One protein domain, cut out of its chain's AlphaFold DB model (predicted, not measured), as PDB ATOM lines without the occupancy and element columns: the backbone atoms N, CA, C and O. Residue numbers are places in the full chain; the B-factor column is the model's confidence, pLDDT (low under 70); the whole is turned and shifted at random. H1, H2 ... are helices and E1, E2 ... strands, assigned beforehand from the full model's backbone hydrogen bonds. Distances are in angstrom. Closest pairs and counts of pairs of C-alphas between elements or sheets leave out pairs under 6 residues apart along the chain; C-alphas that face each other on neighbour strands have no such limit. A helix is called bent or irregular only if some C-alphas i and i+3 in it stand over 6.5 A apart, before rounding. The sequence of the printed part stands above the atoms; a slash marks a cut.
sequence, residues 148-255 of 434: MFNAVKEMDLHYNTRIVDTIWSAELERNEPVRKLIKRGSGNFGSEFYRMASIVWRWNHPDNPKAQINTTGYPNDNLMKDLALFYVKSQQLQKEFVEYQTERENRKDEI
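What this domain is: This is residues 148 to 255 of the 434 residues of an uncharacterized protein of Altibacter sp (UniProt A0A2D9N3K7). A long bent helix, H4, arches past H1 in the middle, while the bent hairpin E1 and E2 reaches from H1 toward the same end as arm H4b, apart from it. The short helices H2 and H3 and the unnamed stretch 182 to 198 lie toward the other end. The 108 printed residues hold H1, E1, E2, H2, H3, H4 in that order, class mixed, with one antiparallel sheet, E1 - E2. The whole is only just compact, close to loose, with a radius of gyration of the C-alphas of 15.4 A, and only just elongated, spanning 45 by 30 by 25 A.

How they stand to each other: H1, residues 148 to 159, is irregular: C-alphas 151 and 154 are 7.8 A apart. E1, residues 161 to 169, bends by 79 degrees at residue 164 and forms an antiparallel hairpin with E2, residues 174 to 181, at 151 degrees; N 162 and O 180 are 2.8 A apart, N 178 and O 165 2.7 A, within hydrogen-bond range. H2, residues 199 to 203, touches H1, closest C-alphas Lys 153 and Val 200, 6.2 A. H3, residues 212 to 215, and H2 only just touch, only at the corner, with 3 pairs of C-alphas within 8 A, the closest Trp 203 and Gln 212, 5.1 A. H4, residues 221 to 255, was assigned as one helix by its hydrogen bonds but is bent: C-alphas 236 and 239 are 6.7 A apart. Arm H4a, residues 221 to 236, touches H1 with residues 227 to 234 alone, about perpendicular at 75 degrees, closest C-alphas Met 148 and Tyr 231, 6.1 A. It touches H2 with residues 223 to 227 alone, closest C-alphas Ile 199 and Leu 227, 6.7 A. Arm H4b, residues 239 to 255, is close to but not clearly touching H1, closest C-alphas Met 155 and Phe 241, 7.0 A, and apart from E1 and E2. Every O i to N i+4 pair is within hydrogen-bond range in H2 and H4b, 6 of 8 in H1 and 10 of 12 in H4a; H3 is too short for such a pair.

Where its parts are: H1 begins at C-alpha 148, (-115.024, 24.875, 42.419), and is 15.9 A long. E1 measures 18.5 A, E2 21.6 A, H4a 23.9 A and H4b 24.4 A, ending at C-alpha 255, (-125.380, 16.987, 9.803).

The domain as a whole: The C-alphas farthest apart, Thr 216 and Glu 254, are 45.7 A apart. The printed part has no cut; the link E2 to H2 is long, 17 residues. No printed residue is under 70 in pLDDT.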
ATOM      1  N   MET A 148    -116.035  24.394  43.364       98.38
ATOM      2  CA  MET A 148    -115.024  24.875  42.419       98.38
ATOM      3  C   MET A 148    -114.690  23.819  41.363       98.38
ATOM      4  O   MET A 148    -114.643  24.126  40.173       98.38
ATOM      5  N   PHE A 149    -114.472  22.568  41.772       98.50
ATOM      6  CA  PHE A 149    -114.082  21.482  40.880       98.50
ATOM      7  C   PHE A 149    -115.177  21.176  39.856       98.50
ATOM      8  O   PHE A 149    -114.890  21.090  38.662       98.50
ATOM      9  N   ASN A 150    -116.439  21.073  40.283       98.19
ATOM     10  CA  ASN A 150    -117.553  20.833  39.367       98.19
ATOM     11  C   ASN A 150    -117.770  21.993  38.397       98.19
ATOM     12  O   ASN A 150    -118.097  21.738  37.238       98.19
ATOM     13  N   ALA A 151    -117.538  23.232  38.833       97.88
ATOM     14  CA  ALA A 151    -117.619  24.391  37.956       97.88
ATOM     15  C   ALA A 151    -116.557  24.363  36.846       97.88
ATOM     16  O   ALA A 151    -116.817  24.855  35.749       97.88
ATOM     17  N   VAL A 152    -115.376  23.785  37.097       98.19
ATOM     18  CA  VAL A 152    -114.251  23.870  36.154       98.19
ATOM     19  C   VAL A 152    -113.886  22.585  35.425       98.19
ATOM     20  O   VAL A 152    -113.176  22.672  34.427       98.19
ATOM     21  N   LYS A 153    -114.320  21.404  35.878       98.12
ATOM     22  CA  LYS A 153    -113.814  20.113  35.368       98.12
ATOM     23  C   LYS A 153    -113.929  19.959  33.846       98.12
ATOM     24  O   LYS A 153    -112.967  19.548  33.208       98.12
ATOM     25  N   GLU A 154    -115.048  20.367  33.248       97.81
ATOM     26  CA  GLU A 154    -115.249  20.277  31.793       97.81
ATOM     27  C   GLU A 154    -114.382  21.290  31.029       97.81
ATOM     28  O   GLU A 154    -113.800  20.980  29.989       97.81
ATOM     29  N   MET A 155    -114.227  22.497  31.581       97.94
ATOM     30  CA  MET A 155    -113.352  23.526  31.012       97.94
ATOM     31  C   MET A 155    -111.875  23.143  31.127       97.94
ATOM     32  O   MET A 155    -111.102  23.404  30.207       97.94
ATOM     33  N   ASP A 156    -111.468  22.495  32.220       98.31
ATOM     34  CA  ASP A 156    -110.106  21.990  32.414       98.31
ATOM     35  C   ASP A 156    -109.742  20.979  31.320       98.31
ATOM     36  O   ASP A 156    -108.674  21.090  30.710       98.31
ATOM     37  N   LEU A 157    -110.666  20.066  30.997       97.44
ATOM     38  CA  LEU A 157    -110.500  19.096  29.911       97.44
ATOM     39  C   LEU A 157    -110.379  19.751  28.527       97.44
ATOM     40  O   LEU A 157    -109.801  19.153  27.620       97.44
ATOM     41  N   HIS A 158    -110.877  20.976  28.359       96.62
ATOM     42  CA  HIS A 158    -110.760  21.726  27.112       96.62
ATOM     43  C   HIS A 158    -109.479  22.575  27.048       96.62
ATOM     44  O   HIS A 158    -108.695  22.455  26.096       96.62
ATOM     45  N   TYR A 159    -109.248  23.423  28.053       97.25
ATOM     46  CA  TYR A 159    -108.206  24.453  28.037       97.25
ATOM     47  C   TYR A 159    -106.849  23.969  28.551       97.25
ATOM     48  O   TYR A 159    -105.824  24.338  27.977       97.25
ATOM     49  N   ASN A 160    -106.797  23.094  29.561       97.75
ATOM     50  CA  ASN A 160    -105.531  22.587  30.114       97.75
ATOM     51  C   ASN A 160    -105.006  21.380  29.317       97.75
ATOM     52  O   ASN A 160    -104.619  20.329  29.844       97.75
ATOM     53  N   THR A 161    -104.954  21.565  27.997       97.56
ATOM     54  CA  THR A 161    -104.535  20.572  27.009       97.56
ATOM     55  C   THR A 161    -103.425  21.095  26.097       97.56
ATOM     56  O   THR A 161    -103.040  22.265  26.099       97.56
ATOM     57  N   ARG A 162    -102.842  20.191  25.313       96.94
ATOM     58  CA  ARG A 162    -101.973  20.506  24.179       96.94
ATOM     59  C   ARG A 162    -102.494  19.804  22.936       96.94
ATOM     60  O   ARG A 162    -102.904  18.647  23.021       96.94
ATOM     61  N   ILE A 163    -102.439  20.487  21.802       97.12
ATOM     62  CA  ILE A 163    -102.754  19.895  20.502       97.12
ATOM     63  C   ILE A 163    -101.570  19.018  20.098       97.12
ATOM     64  O   ILE A 163    -100.419  19.450  20.181       97.12
ATOM     65  N   VAL A 164    -101.850  17.767  19.747       97.50
ATOM     66  CA  VAL A 164    -100.827  16.785  19.353       97.50
ATOM     67  C   VAL A 164    -100.966  16.392  17.893       97.50
ATOM     68  O   VAL A 164     -99.960  16.126  17.249       97.50
ATOM     69  N   ASP A 165    -102.194  16.361  17.394       97.94
ATOM     70  CA  ASP A 165    -102.514  15.987  16.023       97.94
ATOM     71  C   ASP A 165    -103.847  16.631  15.620       97.94
ATOM     72  O   ASP A 165    -104.508  17.258  16.453       97.94
ATOM     73  N   THR A 166    -104.260  16.441  14.374       97.94
ATOM     74  CA  THR A 166    -105.568  16.831  13.855       97.94
ATOM     75  C   THR A 166    -106.185  15.636  13.135       97.94
ATOM     76  O   THR A 166    -105.605  15.122  12.184       97.94
ATOM     77  N   ILE A 167    -107.370  15.200  13.567       97.50
ATOM     78  CA  ILE A 167    -108.068  14.043  12.985       97.50
ATOM     79  C   ILE A 167    -109.387  14.461  12.347       97.50
ATOM     80  O   ILE A 167    -110.076  15.354  12.838       97.50
ATOM     81  N   TRP A 168    -109.772  13.789  11.265       97.62
ATOM     82  CA  TRP A 168    -111.088  13.981  10.668       97.62
ATOM     83  C   TRP A 168    -112.179  13.388  11.572       97.62
ATOM     84  O   TRP A 168    -112.231  12.175  11.781       97.62
ATOM     85  N   SER A 169    -113.068  14.236  12.092       97.00
ATOM     86  CA  SER A 169    -114.262  13.820  12.828       97.00
ATOM     87  C   SER A 169    -115.402  13.564  11.848       97.00
ATOM     88  O   SER A 169    -115.950  14.494  11.260       97.00
ATOM     89  N   ALA A 170    -115.786  12.297  11.680       96.56
ATOM     90  CA  ALA A 170    -116.917  11.916  10.831       96.56
ATOM     91  C   ALA A 170    -118.274  12.401  11.380       96.56
ATOM     92  O   ALA A 170    -119.229  12.538  10.618       96.56
ATOM     93  N   GLU A 171    -118.358  12.654  12.690       95.19
ATOM     94  CA  GLU A 171    -119.557  13.181  13.348       95.19
ATOM     95  C   GLU A 171    -119.799  14.647  12.974       95.19
ATOM     96  O   GLU A 171    -120.931  15.030  12.698       95.19
ATOM     97  N   LEU A 172    -118.728  15.444  12.914       96.19
ATOM     98  CA  LEU A 172    -118.782  16.889  12.661       96.19
ATOM     99  C   LEU A 172    -118.391  17.274  11.228       96.19
ATOM    100  O   LEU A 172    -118.468  18.447  10.851       96.19
ATOM    101  N   GLU A 173    -117.966  16.284  10.440       96.50
ATOM    102  CA  GLU A 173    -117.437  16.418   9.082       96.50
ATOM    103  C   GLU A 173    -116.411  17.552   8.963       96.50
ATOM    104  O   GLU A 173    -116.483  18.407   8.075       96.50
ATOM    105  N   ARG A 174    -115.466  17.577   9.909       97.00
ATOM    106  CA  ARG A 174    -114.345  18.519   9.931       97.00
ATOM    107  C   ARG A 174    -113.125  17.908  10.603       97.00
ATOM    108  O   ARG A 174    -113.223  16.956  11.371       97.00
ATOM    109  N   ASN A 175    -111.973  18.505  10.337       97.25
ATOM    110  CA  ASN A 175    -110.735  18.209  11.040       97.25
ATOM    111  C   ASN A 175    -110.778  18.822  12.451       97.25
ATOM    112  O   ASN A 175    -110.860  20.041  12.581       97.25
ATOM    113  N   GLU A 176    -110.727  17.992  13.494       96.12
ATOM    114  CA  GLU A 176    -110.686  18.424  14.893       96.12
ATOM    115  C   GLU A 176    -109.296  18.206  15.506       96.12
ATOM    116  O   GLU A 176    -108.657  17.176  15.259       96.12
ATOM    117  N   PRO A 177    -108.808  19.150  16.329       97.00
ATOM    118  CA  PRO A 177    -107.535  18.986  17.009       97.00
ATOM    119  C   PRO A 177    -107.633  17.893  18.079       97.00
ATOM    120  O   PRO A 177    -108.457  17.959  18.993       97.00
ATOM    121  N   VAL A 178    -106.725  16.921  18.027       96.62
ATOM    122  CA  VAL A 178    -106.528  15.931  19.086       96.62
ATOM    123  C   VAL A 178    -105.802  16.599  20.242       96.62
ATOM    124  O   VAL A 178    -104.596  16.873  20.197       96.62
ATOM    125  N   ARG A 179    -106.555  16.850  21.307       97.06
ATOM    126  CA  ARG A 179    -106.058  17.443  22.545       97.06
ATOM    127  C   ARG A 179    -105.610  16.345  23.509       97.06
ATOM    128  O   ARG A 179    -106.321  15.373  23.734       97.06
ATOM    129  N   LYS A 180    -104.424  16.498  24.101       97.50
ATOM    130  CA  LYS A 180    -103.956  15.680  25.235       97.50
ATOM    131  C   LYS A 180    -103.798  16.556  26.468       97.50
ATOM    132  O   LYS A 180    -103.233  17.643  26.369       97.50
ATOM    133  N   LEU A 181    -104.236  16.070  27.625       98.00
ATOM    134  CA  LEU A 181    -104.118  16.799  28.889       98.00
ATOM    135  C   LEU A 181    -102.657  17.106  29.234       98.00
ATOM    136  O   LEU A 181    -101.749  16.289  29.023       98.00
ATOM    137  N   ILE A 182    -102.429  18.295  29.786       97.88
ATOM    138  CA  ILE A 182    -101.121  18.696  30.302       97.88
ATOM    139  C   ILE A 182    -100.909  17.997  31.646       97.88
ATOM    140  O   ILE A 182    -101.542  18.329  32.643       97.88
ATOM    141  N   LYS A 183     -99.998  17.019  31.683       97.25
ATOM    142  CA  LYS A 183     -99.751  16.193  32.882       97.25
ATOM    143  C   LYS A 183     -98.831  16.848  33.919       97.25
ATOM    144  O   LYS A 183     -98.787  16.397  35.060       97.25
ATOM    145  N   ARG A 184     -98.053  17.860  33.525       96.31
ATOM    146  CA  ARG A 184     -97.101  18.583  34.386       96.31
ATOM    147  C   ARG A 184     -97.180  20.074  34.095       96.31
ATOM    148  O   ARG A 184     -97.169  20.453  32.927       96.31
ATOM    149  N   GLY A 185     -97.249  20.875  35.154       94.75
ATOM    150  CA  GLY A 185     -97.225  22.323  35.037       94.75
ATOM    151  C   GLY A 185     -95.809  22.808  34.750       94.75
ATOM    152  O   GLY A 185     -94.837  22.102  35.032       94.75
ATOM    153  N   SER A 186     -95.689  23.998  34.177       96.19
ATOM    154  CA  SER A 186     -94.405  24.652  33.924       96.19
ATOM    155  C   SER A 186     -94.503  26.143  34.220       96.19
ATOM    156  O   SER A 186     -95.555  26.742  34.008       96.19
ATOM    157  N   GLY A 187     -93.399  26.750  34.652       95.44
ATOM    158  CA  GLY A 187     -93.367  28.151  35.073       95.44
ATOM    159  C   GLY A 187     -93.689  28.336  36.558       95.44
ATOM    160  O   GLY A 187     -93.991  27.378  37.271       95.44
ATOM    161  N   ASN A 188     -93.606  29.582  37.024       95.62
ATOM    162  CA  ASN A 188     -93.856  29.934  38.421       95.62
ATOM    163  C   ASN A 188     -95.345  30.198  38.643       95.62
ATOM    164  O   ASN A 188     -95.964  30.894  37.836       95.62
ATOM    165  N   PHE A 189     -95.914  29.677  39.732       93.56
ATOM    166  CA  PHE A 189     -97.322  29.893  40.078       93.56
ATOM    167  C   PHE A 189     -97.658  31.395  40.101       93.56
ATOM    168  O   PHE A 189     -96.929  32.188  40.691       93.56
ATOM    169  N   GLY A 190     -98.744  31.779  39.426       88.12
ATOM    170  CA  GLY A 190     -99.182  33.175  39.303       88.12
ATOM    171  C   GLY A 190     -98.479  34.001  38.216       88.12
ATOM    172  O   GLY A 190     -98.931  35.106  37.931       88.12
ATOM    173  N   SER A 191     -97.423  33.491  37.572       94.94
ATOM    174  CA  SER A 191     -96.798  34.189  36.438       94.94
ATOM    175  C   SER A 191     -97.659  34.129  35.170       94.94
ATOM    176  O   SER A 191     -98.444  33.199  34.982       94.94
ATOM    177  N   GLU A 192     -97.475  35.091  34.263       92.88
ATOM    178  CA  GLU A 192     -98.144  35.113  32.951       92.88
ATOM    179  C   GLU A 192     -97.804  33.869  32.110       92.88
ATOM    180  O   GLU A 192     -98.660  33.310  31.431       92.88
ATOM    181  N   PHE A 193     -96.572  33.366  32.243       94.62
ATOM    182  CA  PHE A 193     -96.098  32.147  31.582       94.62
ATOM    183  C   PHE A 193     -96.419  30.861  32.358       94.62
ATOM    184  O   PHE A 193     -95.928  29.786  31.997       94.62
ATOM    185  N   TYR A 194     -97.205  30.942  33.437       96.19
ATOM    186  CA  TYR A 194     -97.593  29.762  34.196       96.19
ATOM    187  C   TYR A 194     -98.522  28.883  33.366       96.19
ATOM    188  O   TYR A 194     -99.681  29.216  33.107       96.19
ATOM    189  N   ARG A 195     -98.015  27.714  32.987       95.94
ATOM    190  CA  ARG A 195     -98.793  26.681  32.321       95.94
ATOM    191  C   ARG A 195     -99.252  25.675  33.359       95.94
ATOM    192  O   ARG A 195     -98.457  24.883  33.862       95.94
ATOM    193  N   MET A 196    -100.542  25.702  33.652       97.00
ATOM    194  CA  MET A 196    -101.161  24.817  34.630       97.00
ATOM    195  C   MET A 196    -101.213  23.366  34.119       97.00
ATOM    196  O   MET A 196    -101.440  23.114  32.933       97.00
ATOM    197  N   ALA A 197    -101.001  22.398  35.015       97.69
ATOM    198  CA  ALA A 197    -101.356  21.005  34.738       97.69
ATOM    199  C   ALA A 197    -102.867  20.814  34.875       97.69
ATOM    200  O   ALA A 197    -103.469  21.395  35.775       97.69
ATOM    201  N   SER A 198    -103.455  19.924  34.076       98.44
ATOM    202  CA  SER A 198    -104.875  19.589  34.210       98.44
ATOM    203  C   SER A 198    -105.211  19.198  35.655       98.44
ATOM    204  O   SER A 198    -104.529  18.378  36.290       98.44
ATOM    205  N   ILE A 199    -106.244  19.847  36.185       98.56
ATOM    206  CA  ILE A 199    -106.801  19.600  37.514       98.56
ATOM    207  C   ILE A 199    -107.443  18.215  37.518       98.56
ATOM    208  O   ILE A 199    -107.137  17.416  38.400       98.56
ATOM    209  N   VAL A 200    -108.231  17.882  36.488       98.44
ATOM    210  CA  VAL A 200    -108.879  16.567  36.349       98.44
ATOM    211  C   VAL A 200    -107.833  15.456  36.279       98.44
ATOM    212  O   VAL A 200    -107.939  14.471  37.008       98.44
ATOM    213  N   TRP A 201    -106.761  15.639  35.491       98.19
ATOM    214  CA  TRP A 201    -105.656  14.676  35.416       98.19
ATOM    215  C   TRP A 201    -105.062  14.366  36.793       98.19
ATOM    216  O   TRP A 201    -104.799  13.207  37.106       98.19
ATOM    217  N   ARG A 202    -104.834  15.390  37.620       98.06
ATOM    218  CA  ARG A 202    -104.236  15.225  38.952       98.06
ATOM    219  C   ARG A 202    -105.223  14.725  39.994       98.06
ATOM    220  O   ARG A 202    -104.792  14.035  40.913       98.06
ATOM    221  N   TRP A 203    -106.496  15.081  39.868       98.06
ATOM    222  CA  TRP A 203    -107.506  14.776  40.865       98.06
ATOM    223  C   TRP A 203    -108.087  13.375  40.702       98.06
ATOM    224  O   TRP A 203    -107.879  12.552  41.591       98.06
ATOM    225  N   ASN A 204    -108.771  13.098  39.583       98.00
ATOM    226  CA  ASN A 204    -109.623  11.912  39.434       98.00
ATOM    227  C   ASN A 204    -109.728  11.342  38.004       98.00
ATOM    228  O   ASN A 204    -110.662  10.598  37.713       98.00
ATOM    229  N   HIS A 205    -108.810  11.670  37.093       97.81
ATOM    230  CA  HIS A 205    -108.856  11.114  35.738       97.81
ATOM    231  C   HIS A 205    -108.644   9.586  35.745       97.81
ATOM    232  O   HIS A 205    -107.654   9.128  36.324       97.81
ATOM    233  N   PRO A 206    -109.491   8.792  35.056       97.56
ATOM    234  CA  PRO A 206    -109.446   7.325  35.108       97.56
ATOM    235  C   PRO A 206    -108.105   6.748  34.630       97.56
ATOM    236  O   PRO A 206    -107.557   5.842  35.250       97.56
ATOM    237  N   ASP A 207    -107.513   7.336  33.587       97.62
ATOM    238  CA  ASP A 207    -106.206   6.903  33.065       97.62
ATOM    239  C   ASP A 207    -105.003   7.280  33.953       97.62
ATOM    240  O   ASP A 207    -103.853   7.001  33.593       97.62
ATOM    241  N   ASN A 208    -105.220   7.965  35.082       97.62
ATOM    242  CA  ASN A 208    -104.160   8.292  36.027       97.62
ATOM    243  C   ASN A 208    -104.309   7.470  37.321       97.62
ATOM    244  O   ASN A 208    -104.919   7.940  38.282       97.62
ATOM    245  N   PRO A 209    -103.668   6.290  37.433       97.06
ATOM    246  CA  PRO A 209    -103.699   5.511  38.674       97.06
ATOM    247  C   PRO A 209    -103.036   6.249  39.848       97.06
ATOM    248  O   PRO A 209    -103.301   5.940  41.003       97.06
ATOM    249  N   LYS A 210    -102.203   7.261  39.566       97.31
ATOM    250  CA  LYS A 210    -101.554   8.124  40.564       97.31
ATOM    251  C   LYS A 210    -102.333   9.417  40.827       97.31
ATOM    252  O   LYS A 210    -101.750  10.389  41.306       97.31
ATOM    253  N   ALA A 211    -103.608   9.474  40.454       97.44
ATOM    254  CA  ALA A 211    -104.469  10.592  40.799       97.44
ATOM    255  C   ALA A 211    -104.596  10.716  42.331       97.44
ATOM    256  O   ALA A 211    -104.507   9.725  43.063       97.44
ATOM    257  N   GLN A 212    -104.755  11.940  42.830       96.56
ATOM    258  CA  GLN A 212    -104.750  12.216  44.269       96.56
ATOM    259  C   GLN A 212    -105.941  11.571  44.978       96.56
ATOM    260  O   GLN A 212    -105.768  11.073  46.086       96.56
ATOM    261  N   ILE A 213    -107.093  11.439  44.310       96.31
ATOM    262  CA  ILE A 213    -108.241  10.703  44.856       96.31
ATOM    263  C   ILE A 213    -107.902   9.239  45.189       96.31
ATOM    264  O   ILE A 213    -108.373   8.717  46.192       96.31
ATOM    265  N   ASN A 214    -107.025   8.602  44.403       94.38
ATOM    266  CA  ASN A 214    -106.649   7.193  44.569       94.38
ATOM    267  C   ASN A 214    -105.481   6.990  45.547       94.38
ATOM    268  O   ASN A 214    -105.252   5.878  46.008       94.38
ATOM    269  N   THR A 215    -104.690   8.035  45.809       92.69
ATOM    270  CA  THR A 215    -103.422   7.914  46.549       92.69
ATOM    271  C   THR A 215    -103.472   8.584  47.915       92.69
ATOM    272  O   THR A 215    -103.149   7.953  48.921       92.69
ATOM    273  N   THR A 216    -103.853   9.859  47.968       90.81
ATOM    274  CA  THR A 216    -103.986  10.625  49.215       90.81
ATOM    275  C   THR A 216    -105.425  10.670  49.711       90.81
ATOM    276  O   THR A 216    -105.632  10.788  50.913       90.81
ATOM    277  N   GLY A 217    -106.409  10.572  48.814       94.44
ATOM    278  CA  GLY A 217    -107.836  10.688  49.123       94.44
ATOM    279  C   GLY A 217    -108.333  12.131  49.262       94.44
ATOM    280  O   GLY A 217    -109.534  12.354  49.362       94.44
ATOM    281  N   TYR A 218    -107.434  13.118  49.235       94.94
ATOM    282  CA  TYR A 218    -107.750  14.546  49.290       94.94
ATOM    283  C   TYR A 218    -106.744  15.374  48.467       94.94
ATOM    284  O   TYR A 218    -105.622  14.904  48.221       94.94
ATOM    285  N   PRO A 219    -107.135  16.576  48.005       96.69
ATOM    286  CA  PRO A 219    -106.280  17.480  47.244       96.69
ATOM    287  C   PRO A 219    -105.126  18.034  48.082       96.69
ATOM    288  O   PRO A 219    -105.315  18.493  49.203       96.69
ATOM    289  N   ASN A 220    -103.928  18.072  47.510       95.94
ATOM    290  CA  ASN A 220    -102.807  18.801  48.091       95.94
ATOM    291  C   ASN A 220    -102.885  20.311  47.801       95.94
ATOM    292  O   ASN A 220    -103.561  20.752  46.870       95.94
ATOM    293  N   ASP A 221    -102.109  21.103  48.543       95.25
ATOM    294  CA  ASP A 221    -102.113  22.571  48.447       95.25
ATOM    295  C   ASP A 221    -101.862  23.094  47.030       95.25
ATOM    296  O   ASP A 221    -102.435  24.098  46.619       95.25
ATOM    297  N   ASN A 222    -101.006  22.421  46.258       96.12
ATOM    298  CA  ASN A 222    -100.714  22.830  44.885       96.12
ATOM    299  C   ASN A 222    -101.916  22.610  43.957       96.12
ATOM    300  O   ASN A 222    -102.182  23.447  43.099       96.12
ATOM    301  N   LEU A 223    -102.650  21.504  44.129       97.12
ATOM    302  CA  LEU A 223    -103.892  21.261  43.399       97.12
ATOM    303  C   LEU A 223    -104.966  22.276  43.805       97.12
ATOM    304  O   LEU A 223    -105.643  22.801  42.927       97.12
ATOM    305  N   MET A 224    -105.063  22.612  45.093       97.69
ATOM    306  CA  MET A 224    -105.989  23.638  45.586       97.69
ATOM    307  C   MET A 224    -105.684  25.026  45.025       97.69
ATOM    308  O   MET A 224    -106.588  25.714  44.557       97.69
ATOM    309  N   LYS A 225    -104.408  25.424  45.007       96.75
ATOM    310  CA  LYS A 225    -103.956  26.693  44.416       96.75
ATOM    311  C   LYS A 225    -104.303  26.788  42.934       96.75
ATOM    312  O   LYS A 225    -104.800  27.817  42.482       96.75
ATOM    313  N   ASP A 226    -104.064  25.715  42.185       97.69
ATOM    314  CA  ASP A 226    -104.401  25.661  40.764       97.69
ATOM    315  C   ASP A 226    -105.912  25.656  40.527       97.69
ATOM    316  O   ASP A 226    -106.381  26.359  39.635       97.69
ATOM    317  N   LEU A 227    -106.675  24.926  41.345       98.25
ATOM    318  CA  LEU A 227    -108.131  24.915  41.283       98.25
ATOM    319  C   LEU A 227    -108.708  26.309  41.525       98.25
ATOM    320  O   LEU A 227    -109.501  26.782  40.716       98.25
ATOM    321  N   ALA A 228    -108.267  26.991  42.582       97.81
ATOM    322  CA  ALA A 228    -108.706  28.346  42.890       97.81
ATOM    323  C   ALA A 228    -108.339  29.329  41.764       97.81
ATOM    324  O   ALA A 228    -109.185  30.100  41.309       97.81
ATOM    325  N   LEU A 229    -107.101  29.268  41.256       97.06
ATOM    326  CA  LEU A 229    -106.658  30.115  40.146       97.06
ATOM    327  C   LEU A 229    -107.488  29.870  38.878       97.06
ATOM    328  O   LEU A 229    -107.873  30.822  38.196       97.06
ATOM    329  N   PHE A 230    -107.760  28.607  38.546       97.75
ATOM    330  CA  PHE A 230    -108.530  28.261  37.357       97.75
ATOM    331  C   PHE A 230    -110.011  28.605  37.511       97.75
ATOM    332  O   PHE A 230    -110.598  29.079  36.551       97.75
ATOM    333  N   TYR A 231    -110.588  28.461  38.704       98.12
ATOM    334  CA  TYR A 231    -111.963  28.867  39.008       98.12
ATOM    335  C   TYR A 231    -112.189  30.376  38.832       98.12
ATOM    336  O   TYR A 231    -113.210  30.807  38.303       98.12
ATOM    337  N   VAL A 232    -111.208  31.206  39.196       97.19
ATOM    338  CA  VAL A 232    -111.282  32.650  38.916       97.19
ATOM    339  C   VAL A 232    -111.196  32.918  37.410       97.19
ATOM    340  O   VAL A 232    -111.994  33.679  36.866       97.19
ATOM    341  N   LYS A 233    -110.266  32.261  36.705       96.19
ATOM    342  CA  LYS A 233    -110.123  32.405  35.243       96.19
ATOM    343  C   LYS A 233    -111.323  31.857  34.472       96.19
ATOM    344  O   LYS A 233    -111.646  32.366  33.399       96.19
ATOM    345  N   SER A 234    -111.994  30.837  34.999       96.38
ATOM    346  CA  SER A 234    -113.068  30.149  34.296       96.38
ATOM    347  C   SER A 234    -114.266  31.051  34.052       96.38
ATOM    348  O   SER A 234    -114.940  30.867  33.052       96.38
ATOM    349  N   GLN A 235    -114.495  32.069  34.884       95.50
ATOM    350  CA  GLN A 235    -115.563  33.050  34.660       95.50
ATOM    351  C   GLN A 235    -115.406  33.795  33.323       95.50
ATOM    352  O   GLN A 235    -116.393  34.076  32.651       95.50
ATOM    353  N   GLN A 236    -114.167  34.074  32.907       96.12
ATOM    354  CA  GLN A 236    -113.879  34.719  31.622       96.12
ATOM    355  C   GLN A 236    -113.967  33.716  30.463       96.12
ATOM    356  O   GLN A 236    -114.502  34.034  29.405       96.12
ATOM    357  N   LEU A 237    -113.496  32.485  30.686       96.75
ATOM    358  CA  LEU A 237    -113.467  31.418  29.677       96.75
ATOM    359  C   LEU A 237    -114.823  30.732  29.455       96.75
ATOM    360  O   LEU A 237    -115.005  30.040  28.452       96.75
ATOM    361  N   GLN A 238    -115.768  30.892  30.384       96.19
ATOM    362  CA  GLN A 238    -117.057  30.201  30.362       96.19
ATOM    363  C   GLN A 238    -117.873  30.572  29.129       96.19
ATOM    364  O   GLN A 238    -118.485  29.697  28.523       96.19
ATOM    365  N   LYS A 239    -117.853  31.848  28.731       97.00
ATOM    366  CA  LYS A 239    -118.563  32.311  27.537       97.00
ATOM    367  C   LYS A 239    -118.043  31.610  26.281       97.00
ATOM    368  O   LYS A 239    -118.821  30.962  25.590       97.00
ATOM    369  N   GLU A 240    -116.732  31.669  26.048       97.12
ATOM    370  CA  GLU A 240    -116.084  31.015  24.901       97.12
ATOM    371  C   GLU A 240    -116.313  29.496  24.910       97.12
ATOM    372  O   GLU A 240    -116.548  28.882  23.871       97.12
ATOM    373  N   PHE A 241    -116.308  28.874  26.094       97.38
ATOM    374  CA  PHE A 241    -116.558  27.442  26.227       97.38
ATOM    375  C   PHE A 241    -118.001  27.057  25.871       97.38
ATOM    376  O   PHE A 241    -118.215  26.070  25.170       97.38
ATOM    377  N   VAL A 242    -118.992  27.831  26.325       97.31
ATOM    378  CA  VAL A 242    -120.409  27.605  25.996       97.31
ATOM    379  C   VAL A 242    -120.672  27.840  24.511       97.31
ATOM    380  O   VAL A 242    -121.396  27.056  23.897       97.31
ATOM    381  N   GLU A 243    -120.056  28.863  23.920       97.38
ATOM    382  CA  GLU A 243    -120.124  29.119  22.478       97.38
ATOM    383  C   GLU A 243    -119.546  27.938  21.688       97.38
ATOM    384  O   GLU A 243    -120.210  27.423  20.791       97.38
ATOM    385  N   TYR A 244    -118.380  27.419  22.092       95.81
ATOM    386  CA  TYR A 244    -117.778  26.228  21.488       95.81
ATOM    387  C   TYR A 244    -118.678  24.984  21.585       95.81
ATOM    388  O   TYR A 244    -118.830  24.255  20.603       95.81
ATOM    389  N   GLN A 245    -119.280  24.720  22.751       96.81
ATOM    390  CA  GLN A 245    -120.189  23.577  22.927       96.81
ATOM    391  C   GLN A 245    -121.446  23.729  22.067       96.81
ATOM    392  O   GLN A 245    -121.841  22.786  21.387       96.81
ATOM    393  N   THR A 246    -122.031  24.928  22.047       97.38
ATOM    394  CA  THR A 246    -123.219  25.243  21.243       97.38
ATOM    395  C   THR A 246    -122.942  25.094  19.749       97.38
ATOM    396  O   THR A 246    -123.719  24.460  19.044       97.38
ATOM    397  N   GLU A 247    -121.818  25.620  19.251       96.88
ATOM    398  CA  GLU A 247    -121.417  25.466  17.846       96.88
ATOM    399  C   GLU A 247    -121.254  23.987  17.479       96.88
ATOM    400  O   GLU A 247    -121.718  23.536  16.429       96.88
ATOM    401  N   ARG A 248    -120.609  23.217  18.362       96.19
ATOM    402  CA  ARG A 248    -120.385  21.791  18.153       96.19
ATOM    403  C   ARG A 248    -121.699  21.018  18.097       96.19
ATOM    404  O   ARG A 248    -121.831  20.174  17.219       96.19
ATOM    405  N   GLU A 249    -122.649  21.312  18.980       96.75
ATOM    406  CA  GLU A 249    -123.962  20.655  19.000       96.75
ATOM    407  C   GLU A 249    -124.805  21.032  17.778       96.75
ATOM    408  O   GLU A 249    -125.238  20.150  17.039       96.75
ATOM    409  N   ASN A 250    -124.904  22.329  17.462       97.50
ATOM    410  CA  ASN A 250    -125.594  22.809  16.261       97.50
ATOM    411  C   ASN A 250    -125.054  22.129  14.998       97.50
ATOM    412  O   ASN A 250    -125.813  21.732  14.116       97.50
ATOM    413  N   ARG A 251    -123.733  21.938  14.915       96.50
ATOM    414  CA  ARG A 251    -123.113  21.256  13.780       96.50
ATOM    415  C   ARG A 251    -123.517  19.784  13.685       96.50
ATOM    416  O   ARG A 251    -123.707  19.282  12.575       96.50
ATOM    417  N   LYS A 252    -123.631  19.080  14.814       96.75
ATOM    418  CA  LYS A 252    -124.129  17.695  14.826       96.75
ATOM    419  C   LYS A 252    -125.563  17.643  14.317       96.75
ATOM    420  O   LYS A 252    -125.850  16.844  13.424       96.75
ATOM    421  N   ASP A 253    -126.414  18.534  14.814       97.19
ATOM    422  CA  ASP A 253    -127.821  18.615  14.425       97.19
ATOM    423  C   ASP A 253    -127.987  18.930  12.933       97.19
ATOM    424  O   ASP A 253    -128.735  18.246  12.234       97.19
ATOM    425  N   GLU A 254    -127.214  19.881  12.400       97.38
ATOM    426  CA  GLU A 254    -127.172  20.187  10.963       97.38
ATOM    427  C   GLU A 254    -126.827  18.955  10.115       97.38
ATOM    428  O   GLU A 254    -127.444  18.700   9.077       97.38
ATOM    429  N   ILE A 255    -125.824  18.179  10.534       96.81
ATOM    430  CA  ILE A 255    -125.380  16.987   9.803       96.81
ATOM    431  C   ILE A 255    -126.442  15.891   9.864       96.81
ATOM    432  O   ILE A 255    -126.691  15.232   8.848       96.81
TER     433      ILE A 255